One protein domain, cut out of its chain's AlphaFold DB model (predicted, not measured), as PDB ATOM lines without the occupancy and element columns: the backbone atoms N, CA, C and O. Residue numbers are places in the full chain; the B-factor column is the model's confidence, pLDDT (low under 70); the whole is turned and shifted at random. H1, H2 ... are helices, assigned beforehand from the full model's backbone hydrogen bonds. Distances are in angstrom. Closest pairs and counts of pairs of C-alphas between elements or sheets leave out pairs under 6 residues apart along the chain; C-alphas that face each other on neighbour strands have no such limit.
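AT A GLANCE: This is residues 62 to 144 of the 236 residues of the protein "CIC11C00000001169" of [Candida] intermedia (UniProt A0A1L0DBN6). Two long helices, H1 and H2, follow one another as a thin, stretched-out chain without touching; H1 sticks out as a free arm. After the far end of H2 the chain folds back along H2, and the short helix H3 packs on a part of it at a steep angle. The printed part has 83 residues with three named helices, in the order H1, H2, H3, and no named strand; the class is all helix. It is extended, with a radius of gyration of the C-alphas of 22.2 A and spans of 72 by 25 by 22 A.

IN THESE COORDINATES: H1 runs over residues 62 to 81, 28.2 A from first to last C-alpha, and begins with C-alpha 62 at (505.185, 412.465, 386.931). H2, the longest helix, runs over residues 90 to 116, 39.2 A, and ends with C-alpha 116 at (465.641, 361.159, 393.068). H3 covers residues 129 to 137, 12.6 A, and ends with C-alpha 137 at (481.938, 358.519, 373.751).

HOW THE PARTS SIT: H1 is apart from H2 and from H3. H2 touches H3 with residues 99 to 103 alone; the closest C-alphas are those of Lys 103 and Tyr 129, 5.6 A apart. The lines of H2 and H3 stand at a steep tilt of 66 degrees, and they run the same way. In H1, H2 and H3 every O i to N i+4 pair is within hydrogen-bond range.

THE WHOLE: The two C-alphas farthest apart are those of Ile 62 and His 119, 73.0 A. The printed part has no cut. The link from H1 to H2 is short, with 8 residues, and the link from H2 to H3 is long, with 12. Residues 62 to 84, 86 to 92, 115 to 121 and 137 to 142 stand free. The mean pLDDT of the printed part is 81.9; residue 62 and residues 81 to 87 are under 70.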
ATOM      1  N   ILE A  62     505.052 412.933 385.551       67.31
ATOM      2  CA  ILE A  62     505.185 412.465 386.931       67.31
ATOM      3  C   ILE A  62     504.103 411.429 387.242       67.31
ATOM      4  O   ILE A  62     504.432 410.366 387.758       67.31
ATOM      5  N   ASP A  63     502.850 411.680 386.855       74.06
ATOM      6  CA  ASP A  63     501.757 410.725 387.080       74.06
ATOM      7  C   ASP A  63     501.971 409.443 386.267       74.06
ATOM      8  O   ASP A  63     501.765 408.343 386.778       74.06
ATOM      9  N   SER A  64     502.484 409.570 385.037       76.38
ATOM     10  CA  SER A  64     502.873 408.418 384.216       76.38
ATOM     11  C   SER A  64     503.980 407.603 384.887       76.38
ATOM     12  O   SER A  64     503.827 406.397 385.038       76.38
ATOM     13  N   TYR A  65     505.052 408.247 385.355       81.44
ATOM     14  CA  TYR A  65     506.174 407.568 386.012       81.44
ATOM     15  C   TYR A  65     505.773 406.895 387.332       81.44
ATOM     16  O   TYR A  65     506.168 405.763 387.607       81.44
ATOM     17  N   ILE A  66     504.952 407.568 388.144       82.12
ATOM     18  CA  ILE A  66     504.428 407.006 389.393       82.12
ATOM     19  C   ILE A  66     503.523 405.814 389.083       82.12
ATOM     20  O   ILE A  66     503.677 404.761 389.698       82.12
ATOM     21  N   SER A  67     502.623 405.941 388.104       83.25
ATOM     22  CA  SER A  67     501.742 404.841 387.706       83.25
ATOM     23  C   SER A  67     502.520 403.647 387.151       83.25
ATOM     24  O   SER A  67     502.205 402.513 387.495       83.25
ATOM     25  N   GLU A  68     503.578 403.887 386.376       83.81
ATOM     26  CA  GLU A  68     504.435 402.853 385.800       83.81
ATOM     27  C   GLU A  68     505.218 402.117 386.889       83.81
ATOM     28  O   GLU A  68     505.214 400.887 386.929       83.81
ATOM     29  N   LYS A  69     505.789 402.855 387.849       84.69
ATOM     30  CA  LYS A  69     506.509 402.267 388.982       84.69
ATOM     31  C   LYS A  69     505.580 401.471 389.902       84.69
ATOM     32  O   LYS A  69     505.923 400.368 390.315       84.69
ATOM     33  N   ILE A  70     504.381 401.991 390.181       82.94
ATOM     34  CA  ILE A  70     503.348 401.275 390.942       82.94
ATOM     35  C   ILE A  70     502.943 399.997 390.198       82.94
ATOM     36  O   ILE A  70     502.898 398.925 390.795       82.94
ATOM     37  N   MET A  71     502.694 400.081 388.890       83.25
ATOM     38  CA  MET A  71     502.330 398.931 388.061       83.25
ATOM     39  C   MET A  71     503.426 397.858 388.065       83.25
ATOM     40  O   MET A  71     503.120 396.667 388.101       83.25
ATOM     41  N   GLN A  72     504.695 398.268 388.050       83.38
ATOM     42  CA  GLN A  72     505.844 397.370 388.059       83.38
ATOM     43  C   GLN A  72     505.996 396.645 389.403       83.38
ATOM     44  O   GLN A  72     506.097 395.422 389.418       83.38
ATOM     45  N   GLU A  73     505.872 397.359 390.524       82.00
ATOM     46  CA  GLU A  73     505.872 396.770 391.875       82.00
ATOM     47  C   GLU A  73     504.697 395.798 392.079       82.00
ATOM     48  O   GLU A  73     504.855 394.702 392.621       82.00
ATOM     49  N   PHE A  74     503.503 396.148 391.587       77.88
ATOM     50  CA  PHE A  74     502.352 395.240 391.619       77.88
ATOM     51  C   PHE A  74     502.562 394.009 390.742       77.88
ATOM     52  O   PHE A  74     502.186 392.907 391.137       77.88
ATOM     53  N   LYS A  75     503.163 394.174 389.563       78.94
ATOM     54  CA  LYS A  75     503.489 393.076 388.652       78.94
ATOM     55  C   LYS A  75     504.504 392.123 389.283       78.94
ATOM     56  O   LYS A  75     504.289 390.913 389.248       78.94
ATOM     57  N   ASP A  76     505.540 392.648 389.924       77.44
ATOM     58  CA  ASP A  76     506.560 391.847 390.599       77.44
ATOM     59  C   ASP A  76     505.989 391.116 391.813       77.44
ATOM     60  O   ASP A  76     506.221 389.916 391.969       77.44
ATOM     61  N   LYS A  77     505.138 391.778 392.603       76.56
ATOM     62  CA  LYS A  77     504.400 391.134 393.697       76.56
ATOM     63  C   LYS A  77     503.447 390.050 393.191       76.56
ATOM     64  O   LYS A  77     503.416 388.960 393.750       76.56
ATOM     65  N   LEU A  78     502.726 390.288 392.093       70.00
ATOM     66  CA  LEU A  78     501.869 389.278 391.461       70.00
ATOM     67  C   LEU A  78     502.673 388.092 390.927       70.00
ATOM     68  O   LEU A  78     502.199 386.961 391.003       70.00
ATOM     69  N   TYR A  79     503.869 388.314 390.384       70.69
ATOM     70  CA  TYR A  79     504.740 387.219 389.959       70.69
ATOM     71  C   TYR A  79     505.340 386.458 391.133       70.69
ATOM     72  O   TYR A  79     505.501 385.247 391.017       70.69
ATOM     73  N   GLN A  80     505.641 387.128 392.246       70.00
ATOM     74  CA  GLN A  80     506.094 386.497 393.485       70.00
ATOM     75  C   GLN A  80     504.973 385.678 394.141       70.00
ATOM     76  O   GLN A  80     505.194 384.518 394.485       70.00
ATOM     77  N   ASP A  81     503.754 386.213 394.207       60.56
ATOM     78  CA  ASP A  81     502.583 385.522 394.764       60.56
ATOM     79  C   ASP A  81     502.104 384.374 393.848       60.56
ATOM     80  O   ASP A  81     501.637 383.339 394.327       60.56
ATOM     81  N   ASN A  82     502.304 384.489 392.529       59.62
ATOM     82  CA  ASN A  82     502.090 383.402 391.562       59.62
ATOM     83  C   ASN A  82     503.327 382.499 391.360       59.62
ATOM     84  O   ASN A  82     503.271 381.556 390.564       59.62
ATOM     85  N   ALA A  83     504.440 382.729 392.072       55.19
ATOM     86  CA  ALA A  83     505.698 381.994 391.879       55.19
ATOM     87  C   ALA A  83     505.641 380.527 392.330       55.19
ATOM     88  O   ALA A  83     506.615 379.793 392.139       55.19
ATOM     89  N   LEU A  84     504.516 380.068 392.890       56.72
ATOM     90  CA  LEU A  84     504.323 378.683 393.322       56.72
ATOM     91  C   LEU A  84     504.478 377.656 392.191       56.72
ATOM     92  O   LEU A  84     504.560 376.464 392.479       56.72
ATOM     93  N   ILE A  85     504.546 378.070 390.917       58.97
ATOM     94  CA  ILE A  85     504.667 377.116 389.817       58.97
ATOM     95  C   ILE A  85     505.591 377.590 388.681       58.97
ATOM     96  O   ILE A  85     505.208 377.622 387.518       58.97
ATOM     97  N   LYS A  86     506.854 377.912 388.999       62.44
ATOM     98  CA  LYS A  86     507.886 378.300 388.005       62.44
ATOM     99  C   LYS A  86     508.088 377.308 386.845       62.44
ATOM    100  O   LYS A  86     508.576 377.709 385.796       62.44
ATOM    101  N   TRP A  87     507.728 376.035 387.023       68.31
ATOM    102  CA  TRP A  87     508.054 374.955 386.078       68.31
ATOM    103  C   TRP A  87     506.850 374.284 385.414       68.31
ATOM    104  O   TRP A  87     507.045 373.406 384.576       68.31
ATOM    105  N   VAL A  88     505.612 374.662 385.753       73.50
ATOM    106  CA  VAL A  88     504.426 374.080 385.103       73.50
ATOM    107  C   VAL A  88     503.789 375.134 384.210       73.50
ATOM    108  O   VAL A  88     503.485 376.229 384.686       73.50
ATOM    109  N   PRO A  89     503.533 374.825 382.931       80.19
ATOM    110  CA  PRO A  89     502.825 375.743 382.059       80.19
ATOM    111  C   PRO A  89     501.432 376.055 382.639       80.19
ATOM    112  O   PRO A  89     500.707 375.133 383.034       80.19
ATOM    113  N   PRO A  90     501.008 377.332 382.651       78.56
ATOM    114  CA  PRO A  90     499.753 377.759 383.280       78.56
ATOM    115  C   PRO A  90     498.525 377.035 382.706       78.56
ATOM    116  O   PRO A  90     497.559 376.766 383.419       78.56
ATOM    117  N   PHE A  91     498.583 376.628 381.436       82.38
ATOM    118  CA  PHE A  91     497.531 375.845 380.792       82.38
ATOM    119  C   PHE A  91     497.259 374.496 381.483       82.38
ATOM    120  O   PHE A  91     496.103 374.087 381.603       82.38
ATOM    121  N   LEU A  92     498.285 373.802 381.990       85.69
ATOM    122  CA  LEU A  92     498.090 372.530 382.700       85.69
ATOM    123  C   LEU A  92     497.361 372.723 384.030       85.69
ATOM    124  O   LEU A  92     496.535 371.902 384.421       85.69
ATOM    125  N   VAL A  93     497.622 373.839 384.703       85.19
ATOM    126  CA  VAL A  93     496.928 374.204 385.940       85.19
ATOM    127  C   VAL A  93     495.455 374.471 385.638       85.19
ATOM    128  O   VAL A  93     494.576 373.873 386.260       85.19
ATOM    129  N   ILE A  94     495.175 375.288 384.619       87.38
ATOM    130  CA  ILE A  94     493.808 375.606 384.184       87.38
ATOM    131  C   ILE A  94     493.049 374.332 383.792       87.38
ATOM    132  O   ILE A  94     491.933 374.108 384.263       87.38
ATOM    133  N   THR A  95     493.654 373.462 382.981       89.06
ATOM    134  CA  THR A  95     493.022 372.200 382.565       89.06
ATOM    135  C   THR A  95     492.796 371.252 383.738       89.06
ATOM    136  O   THR A  95     491.715 370.674 383.840       89.06
ATOM    137  N   ALA A  96     493.741 371.124 384.672       88.94
ATOM    138  CA  ALA A  96     493.557 370.308 385.871       88.94
ATOM    139  C   ALA A  96     492.423 370.842 386.762       88.94
ATOM    140  O   ALA A  96     491.604 370.064 387.267       88.94
ATOM    141  N   HIS A  97     492.332 372.164 386.929       90.44
ATOM    142  CA  HIS A  97     491.225 372.800 387.641       90.44
ATOM    143  C   HIS A  97     489.891 372.555 386.938       90.44
ATOM    144  O   HIS A  97     488.930 372.158 387.597       90.44
ATOM    145  N   PHE A  98     489.845 372.700 385.614       90.25
ATOM    146  CA  PHE A  98     488.660 372.412 384.815       90.25
ATOM    147  C   PHE A  98     488.220 370.948 384.949       90.25
ATOM    148  O   PHE A  98     487.066 370.674 385.267       90.25
ATOM    149  N   GLN A  99     489.140 369.990 384.810       92.06
ATOM    150  CA  GLN A  99     488.847 368.560 384.961       92.06
ATOM    151  C   GLN A  99     488.308 368.224 386.359       92.06
ATOM    152  O   GLN A  99     487.339 367.469 386.496       92.06
ATOM    153  N   ARG A 100     488.910 368.797 387.412       91.75
ATOM    154  CA  ARG A 100     488.427 368.644 388.795       91.75
ATOM    155  C   ARG A 100     487.042 369.256 388.976       91.75
ATOM    156  O   ARG A 100     486.199 368.647 389.636       91.75
ATOM    157  N   TRP A 101     486.806 370.426 388.391       92.12
ATOM    158  CA  TRP A 101     485.529 371.129 388.448       92.12
ATOM    159  C   TRP A 101     484.412 370.340 387.753       92.12
ATOM    160  O   TRP A 101     483.401 370.044 388.391       92.12
ATOM    161  N   VAL A 102     484.636 369.870 386.522       91.44
ATOM    162  CA  VAL A 102     483.683 369.018 385.787       91.44
ATOM    163  C   VAL A 102     483.374 367.740 386.565       91.44
ATOM    164  O   VAL A 102     482.206 367.416 386.781       91.44
ATOM    165  N   LYS A 103     484.400 367.037 387.069       92.88
ATOM    166  CA  LYS A 103     484.212 365.848 387.917       92.88
ATOM    167  C   LYS A 103     483.337 366.156 389.132       92.88
ATOM    168  O   LYS A 103     482.519 365.323 389.529       92.88
ATOM    169  N   ARG A 104     483.538 367.309 389.770       91.38
ATOM    170  CA  ARG A 104     482.780 367.702 390.960       91.38
ATOM    171  C   ARG A 104     481.311 367.933 390.626       91.38
ATOM    172  O   ARG A 104     480.458 367.371 391.308       91.38
ATOM    173  N   LEU A 105     481.027 368.706 389.579       89.19
ATOM    174  CA  LEU A 105     479.662 368.986 389.129       89.19
ATOM    175  C   LEU A 105     478.938 367.713 388.694       89.19
ATOM    176  O   LEU A 105     477.829 367.445 389.152       89.19
ATOM    177  N   PHE A 106     479.597 366.871 387.903       89.75
ATOM    178  CA  PHE A 106     478.999 365.627 387.436       89.75
ATOM    179  C   PHE A 106     478.714 364.650 388.585       89.75
ATOM    180  O   PHE A 106     477.653 364.041 388.645       89.75
ATOM    181  N   ASN A 107     479.602 364.547 389.578       90.81
ATOM    182  CA  ASN A 107     479.334 363.719 390.760       90.81
ATOM    183  C   ASN A 107     478.230 364.290 391.663       90.81
ATOM    184  O   ASN A 107     477.538 363.524 392.335       90.81
ATOM    185  N   MET A 108     478.051 365.613 391.686       87.62
ATOM    186  CA  MET A 108     476.896 366.241 392.334       87.62
ATOM    187  C   MET A 108     475.596 365.898 391.606       87.62
ATOM    188  O   MET A 108     474.587 365.646 392.267       87.62
ATOM    189  N   PHE A 109     475.630 365.839 390.274       89.19
ATOM    190  CA  PHE A 109     474.523 365.334 389.472       89.19
ATOM    191  C   PHE A 109     474.213 363.875 389.799       89.19
ATOM    192  O   PHE A 109     473.105 363.593 390.237       89.19
ATOM    193  N   VAL A 110     475.204 362.981 389.731       88.56
ATOM    194  CA  VAL A 110     475.035 361.553 390.060       88.56
ATOM    195  C   VAL A 110     474.469 361.361 391.469       88.56
ATOM    196  O   VAL A 110     473.572 360.547 391.671       88.56
ATOM    197  N   LYS A 111     474.938 362.143 392.452       89.00
ATOM    198  CA  LYS A 111     474.401 362.093 393.817       89.00
ATOM    199  C   LYS A 111     472.910 362.445 393.845       89.00
ATOM    200  O   LYS A 111     472.130 361.683 394.402       89.00
ATOM    201  N   ARG A 112     472.519 363.561 393.225       87.44
ATOM    202  CA  ARG A 112     471.110 363.978 393.167       87.44
ATOM    203  C   ARG A 112     470.250 363.014 392.363       87.44
ATOM    204  O   ARG A 112     469.120 362.760 392.751       87.44
ATOM    205  N   PHE A 113     470.779 362.463 391.278       86.75
ATOM    206  CA  PHE A 113     470.083 361.474 390.467       86.75
ATOM    207  C   PHE A 113     469.767 360.208 391.274       86.75
ATOM    208  O   PHE A 113     468.645 359.710 391.205       86.75
ATOM    209  N   ASN A 114     470.720 359.740 392.088       89.19
ATOM    210  CA  ASN A 114     470.510 358.618 393.005       89.19
ATOM    211  C   ASN A 114     469.492 358.956 394.109       89.19
ATOM    212  O   ASN A 114     468.691 358.105 394.470       89.19
ATOM    213  N   GLU A 115     469.506 360.189 394.628       89.12
ATOM    214  CA  GLU A 115     468.514 360.658 395.611       89.12
ATOM    215  C   GLU A 115     467.093 360.693 395.015       89.12
ATOM    216  O   GLU A 115     466.142 360.327 395.695       89.12
ATOM    217  N   HIS A 116     466.945 361.091 393.745       88.19
ATOM    218  CA  HIS A 116     465.641 361.159 393.068       88.19
ATOM    219  C   HIS A 116     465.124 359.790 392.604       88.19
ATOM    220  O   HIS A 116     463.922 359.629 392.419       88.19
ATOM    221  N   ASN A 117     466.004 358.802 392.417       85.44
ATOM    222  CA  ASN A 117     465.640 357.463 391.949       85.44
ATOM    223  C   ASN A 117     466.071 356.383 392.955       85.44
ATOM    224  O   ASN A 117     466.960 355.585 392.643       85.44
ATOM    225  N   PRO A 118     465.430 356.299 394.137       84.00
ATOM    226  CA  PRO A 118     465.794 355.319 395.161       84.00
ATOM    227  C   PRO A 118     465.496 353.871 394.739       84.00
ATOM    228  O   PRO A 118     466.079 352.937 395.276       84.00
ATOM    229  N   HIS A 119     464.604 353.673 393.763       82.50
ATOM    230  CA  HIS A 119     464.212 352.352 393.263       82.50
ATOM    231  C   HIS A 119     465.255 351.693 392.348       82.50
ATOM    232  O   HIS A 119     465.111 350.524 391.999       82.50
ATOM    233  N   ARG A 120     466.291 352.428 391.922       81.12
ATOM    234  CA  ARG A 120     467.368 351.900 391.075       81.12
ATOM    235  C   ARG A 120     468.635 351.712 391.896       81.12
ATOM    236  O   ARG A 120     468.884 352.442 392.851       81.12
ATOM    237  N   ALA A 121     469.468 350.754 391.490       83.44
ATOM    238  CA  ALA A 121     470.786 350.592 392.088       83.44
ATOM    239  C   ALA A 121     471.580 351.909 391.958       83.44
ATOM    240  O   ALA A 121     471.638 352.476 390.860       83.44
ATOM    241  N   PRO A 122     472.181 352.415 393.050       84.44
ATOM    242  CA  PRO A 122     472.823 353.718 393.042       84.44
ATOM    243  C   PRO A 122     474.032 353.710 392.108       84.44
ATOM    244  O   PRO A 122     474.930 352.869 392.215       84.44
ATOM    245  N   ILE A 123     474.087 354.696 391.214       85.50
ATOM    246  CA  ILE A 123     475.220 354.874 390.311       85.50
ATOM    247  C   ILE A 123     476.431 355.306 391.143       85.50
ATOM    248  O   ILE A 123     476.370 356.253 391.936       85.50
ATOM    249  N   ARG A 124     477.556 354.602 390.978       86.94
ATOM    250  CA  ARG A 124     478.810 354.944 391.660       86.94
ATOM    251  C   ARG A 124     479.353 356.278 391.147       86.94
ATOM    252  O   ARG A 124     479.202 356.634 389.984       86.94
ATOM    253  N   ARG A 125     480.049 357.006 392.022       88.06
ATOM    254  CA  ARG A 125     480.727 358.257 391.651       88.06
ATOM    255  C   ARG A 125     481.856 357.990 390.657       88.06
ATOM    256  O   ARG A 125     482.596 357.016 390.793       88.06
ATOM    257  N   PHE A 126     482.038 358.905 389.713       88.12
ATOM    258  CA  PHE A 126     483.088 358.835 388.707       88.12
ATOM    259  C   PHE A 126     484.421 359.338 389.295       88.12
ATOM    260  O   PHE A 126     484.516 360.502 389.711       88.12
ATOM    261  N   PRO A 127     485.471 358.492 389.348       86.56
ATOM    262  CA  PRO A 127     486.748 358.838 389.975       86.56
ATOM    263  C   PRO A 127     487.602 359.794 389.133       86.56
ATOM    264  O   PRO A 127     488.339 360.599 389.704       86.56
ATOM    265  N   THR A 128     487.473 359.761 387.805       89.88
ATOM    266  CA  THR A 128     488.339 360.499 386.872       89.88
ATOM    267  C   THR A 128     487.498 361.164 385.791       89.88
ATOM    268  O   THR A 128     486.525 360.574 385.328       89.88
ATOM    269  N   TYR A 129     487.905 362.358 385.348       88.31
ATOM    270  CA  TYR A 129     487.286 363.060 384.216       88.31
ATOM    271  C   TYR A 129     487.257 362.201 382.943       88.31
ATOM    272  O   TYR A 129     486.243 362.145 382.260       88.31
ATOM    273  N   LEU A 130     488.324 361.438 382.681       88.44
ATOM    274  CA  LEU A 130     488.397 360.531 381.533       88.44
ATOM    275  C   LEU A 130     487.256 359.508 381.498       88.44
ATOM    276  O   LEU A 130     486.731 359.250 380.426       88.44
ATOM    277  N   LYS A 131     486.819 358.984 382.653       87.31
ATOM    278  CA  LYS A 131     485.690 358.041 382.703       87.31
ATOM    279  C   LYS A 131     484.359 358.699 382.339       87.31
ATOM    280  O   LYS A 131     483.483 358.035 381.808       87.31
ATOM    281  N   ILE A 132     484.214 359.995 382.619       87.12
ATOM    282  CA  ILE A 132     483.036 360.775 382.219       87.12
ATOM    283  C   ILE A 132     483.048 360.965 380.700       87.12
ATOM    284  O   ILE A 132     482.027 360.800 380.051       87.12
ATOM    285  N   ILE A 133     484.210 361.258 380.118       86.62
ATOM    286  CA  ILE A 133     484.340 361.408 378.663       86.62
ATOM    287  C   ILE A 133     484.189 360.072 377.933       86.62
ATOM    288  O   ILE A 133     483.606 360.049 376.857       86.62
ATOM    289  N   GLN A 134     484.668 358.969 378.511       85.56
ATOM    290  CA  GLN A 134     484.415 357.624 377.992       85.56
ATOM    291  C   GLN A 134     482.912 357.335 377.950       85.56
ATOM    292  O   GLN A 134     482.418 357.009 376.883       85.56
ATOM    293  N   LEU A 135     482.179 357.620 379.035       84.50
ATOM    294  CA  LEU A 135     480.720 357.455 379.080       84.50
ATOM    295  C   LEU A 135     479.991 358.207 377.955       84.50
ATOM    296  O   LEU A 135     479.008 357.711 377.426       84.50
ATOM    297  N   VAL A 136     480.461 359.404 377.604       84.00
ATOM    298  CA  VAL A 136     479.874 360.205 376.516       84.00
ATOM    299  C   VAL A 136     480.257 359.680 375.131       84.00
ATOM    300  O   VAL A 136     479.540 359.879 374.157       84.00
ATOM    301  N   ARG A 137     481.437 359.070 375.014       80.56
ATOM    302  CA  ARG A 137     481.938 358.519 373.751       80.56
ATOM    303  C   ARG A 137     481.421 357.111 373.481       80.56
ATOM    304  O   ARG A 137     481.577 356.642 372.357       80.56
ATOM    305  N   ASP A 138     480.846 356.449 374.480       83.38
ATOM    306  CA  ASP A 138     480.291 355.110 374.350       83.38
ATOM    307  C   ASP A 138     479.000 355.160 373.509       83.38
ATOM    308  O   ASP A 138     477.985 355.675 373.978       83.38
ATOM    309  N   PRO A 139     478.978 354.585 372.290       72.38
ATOM    310  CA  PRO A 139     477.825 354.673 371.384       72.38
ATOM    311  C   PRO A 139     476.604 353.882 371.879       72.38
ATOM    312  O   PRO A 139     475.501 354.045 371.369       72.38
ATOM    313  N   ASN A 140     476.801 353.018 372.877       73.88
ATOM    314  CA  ASN A 140     475.752 352.206 373.492       73.88
ATOM    315  C   ASN A 140     474.972 352.968 374.571       73.88
ATOM    316  O   ASN A 140     473.949 352.481 375.055       73.88
ATOM    317  N   VAL A 141     475.465 354.135 374.989       75.75
ATOM    318  CA  VAL A 141     474.822 354.978 375.991       75.75
ATOM    319  C   VAL A 141     474.192 356.156 375.257       75.75
ATOM    320  O   VAL A 141     474.874 356.880 374.544       75.75
ATOM    321  N   ALA A 142     472.894 356.388 375.455       72.81
ATOM    322  CA  ALA A 142     472.175 357.539 374.892       72.81
ATOM    323  C   ALA A 142     472.551 358.874 375.576       72.81
ATOM    324  O   ALA A 142     471.691 359.715 375.820       72.81
ATOM    325  N   PHE A 143     473.814 359.036 375.975       78.81
ATOM    326  CA  PHE A 143     474.318 360.191 376.704       78.81
ATOM    327  C   PHE A 143     475.223 361.014 375.790       78.81
ATOM    328  O   PHE A 143     476.358 360.629 375.511       78.81
ATOM    329  N   THR A 144     474.715 362.152 375.326       85.44
ATOM    330  CA  THR A 144     475.393 362.990 374.331       85.44
ATOM    331  C   THR A 144     476.318 364.014 374.999       85.44
ATOM    332  O   THR A 144     476.161 364.368 376.171       85.44
TER     333      THR A 144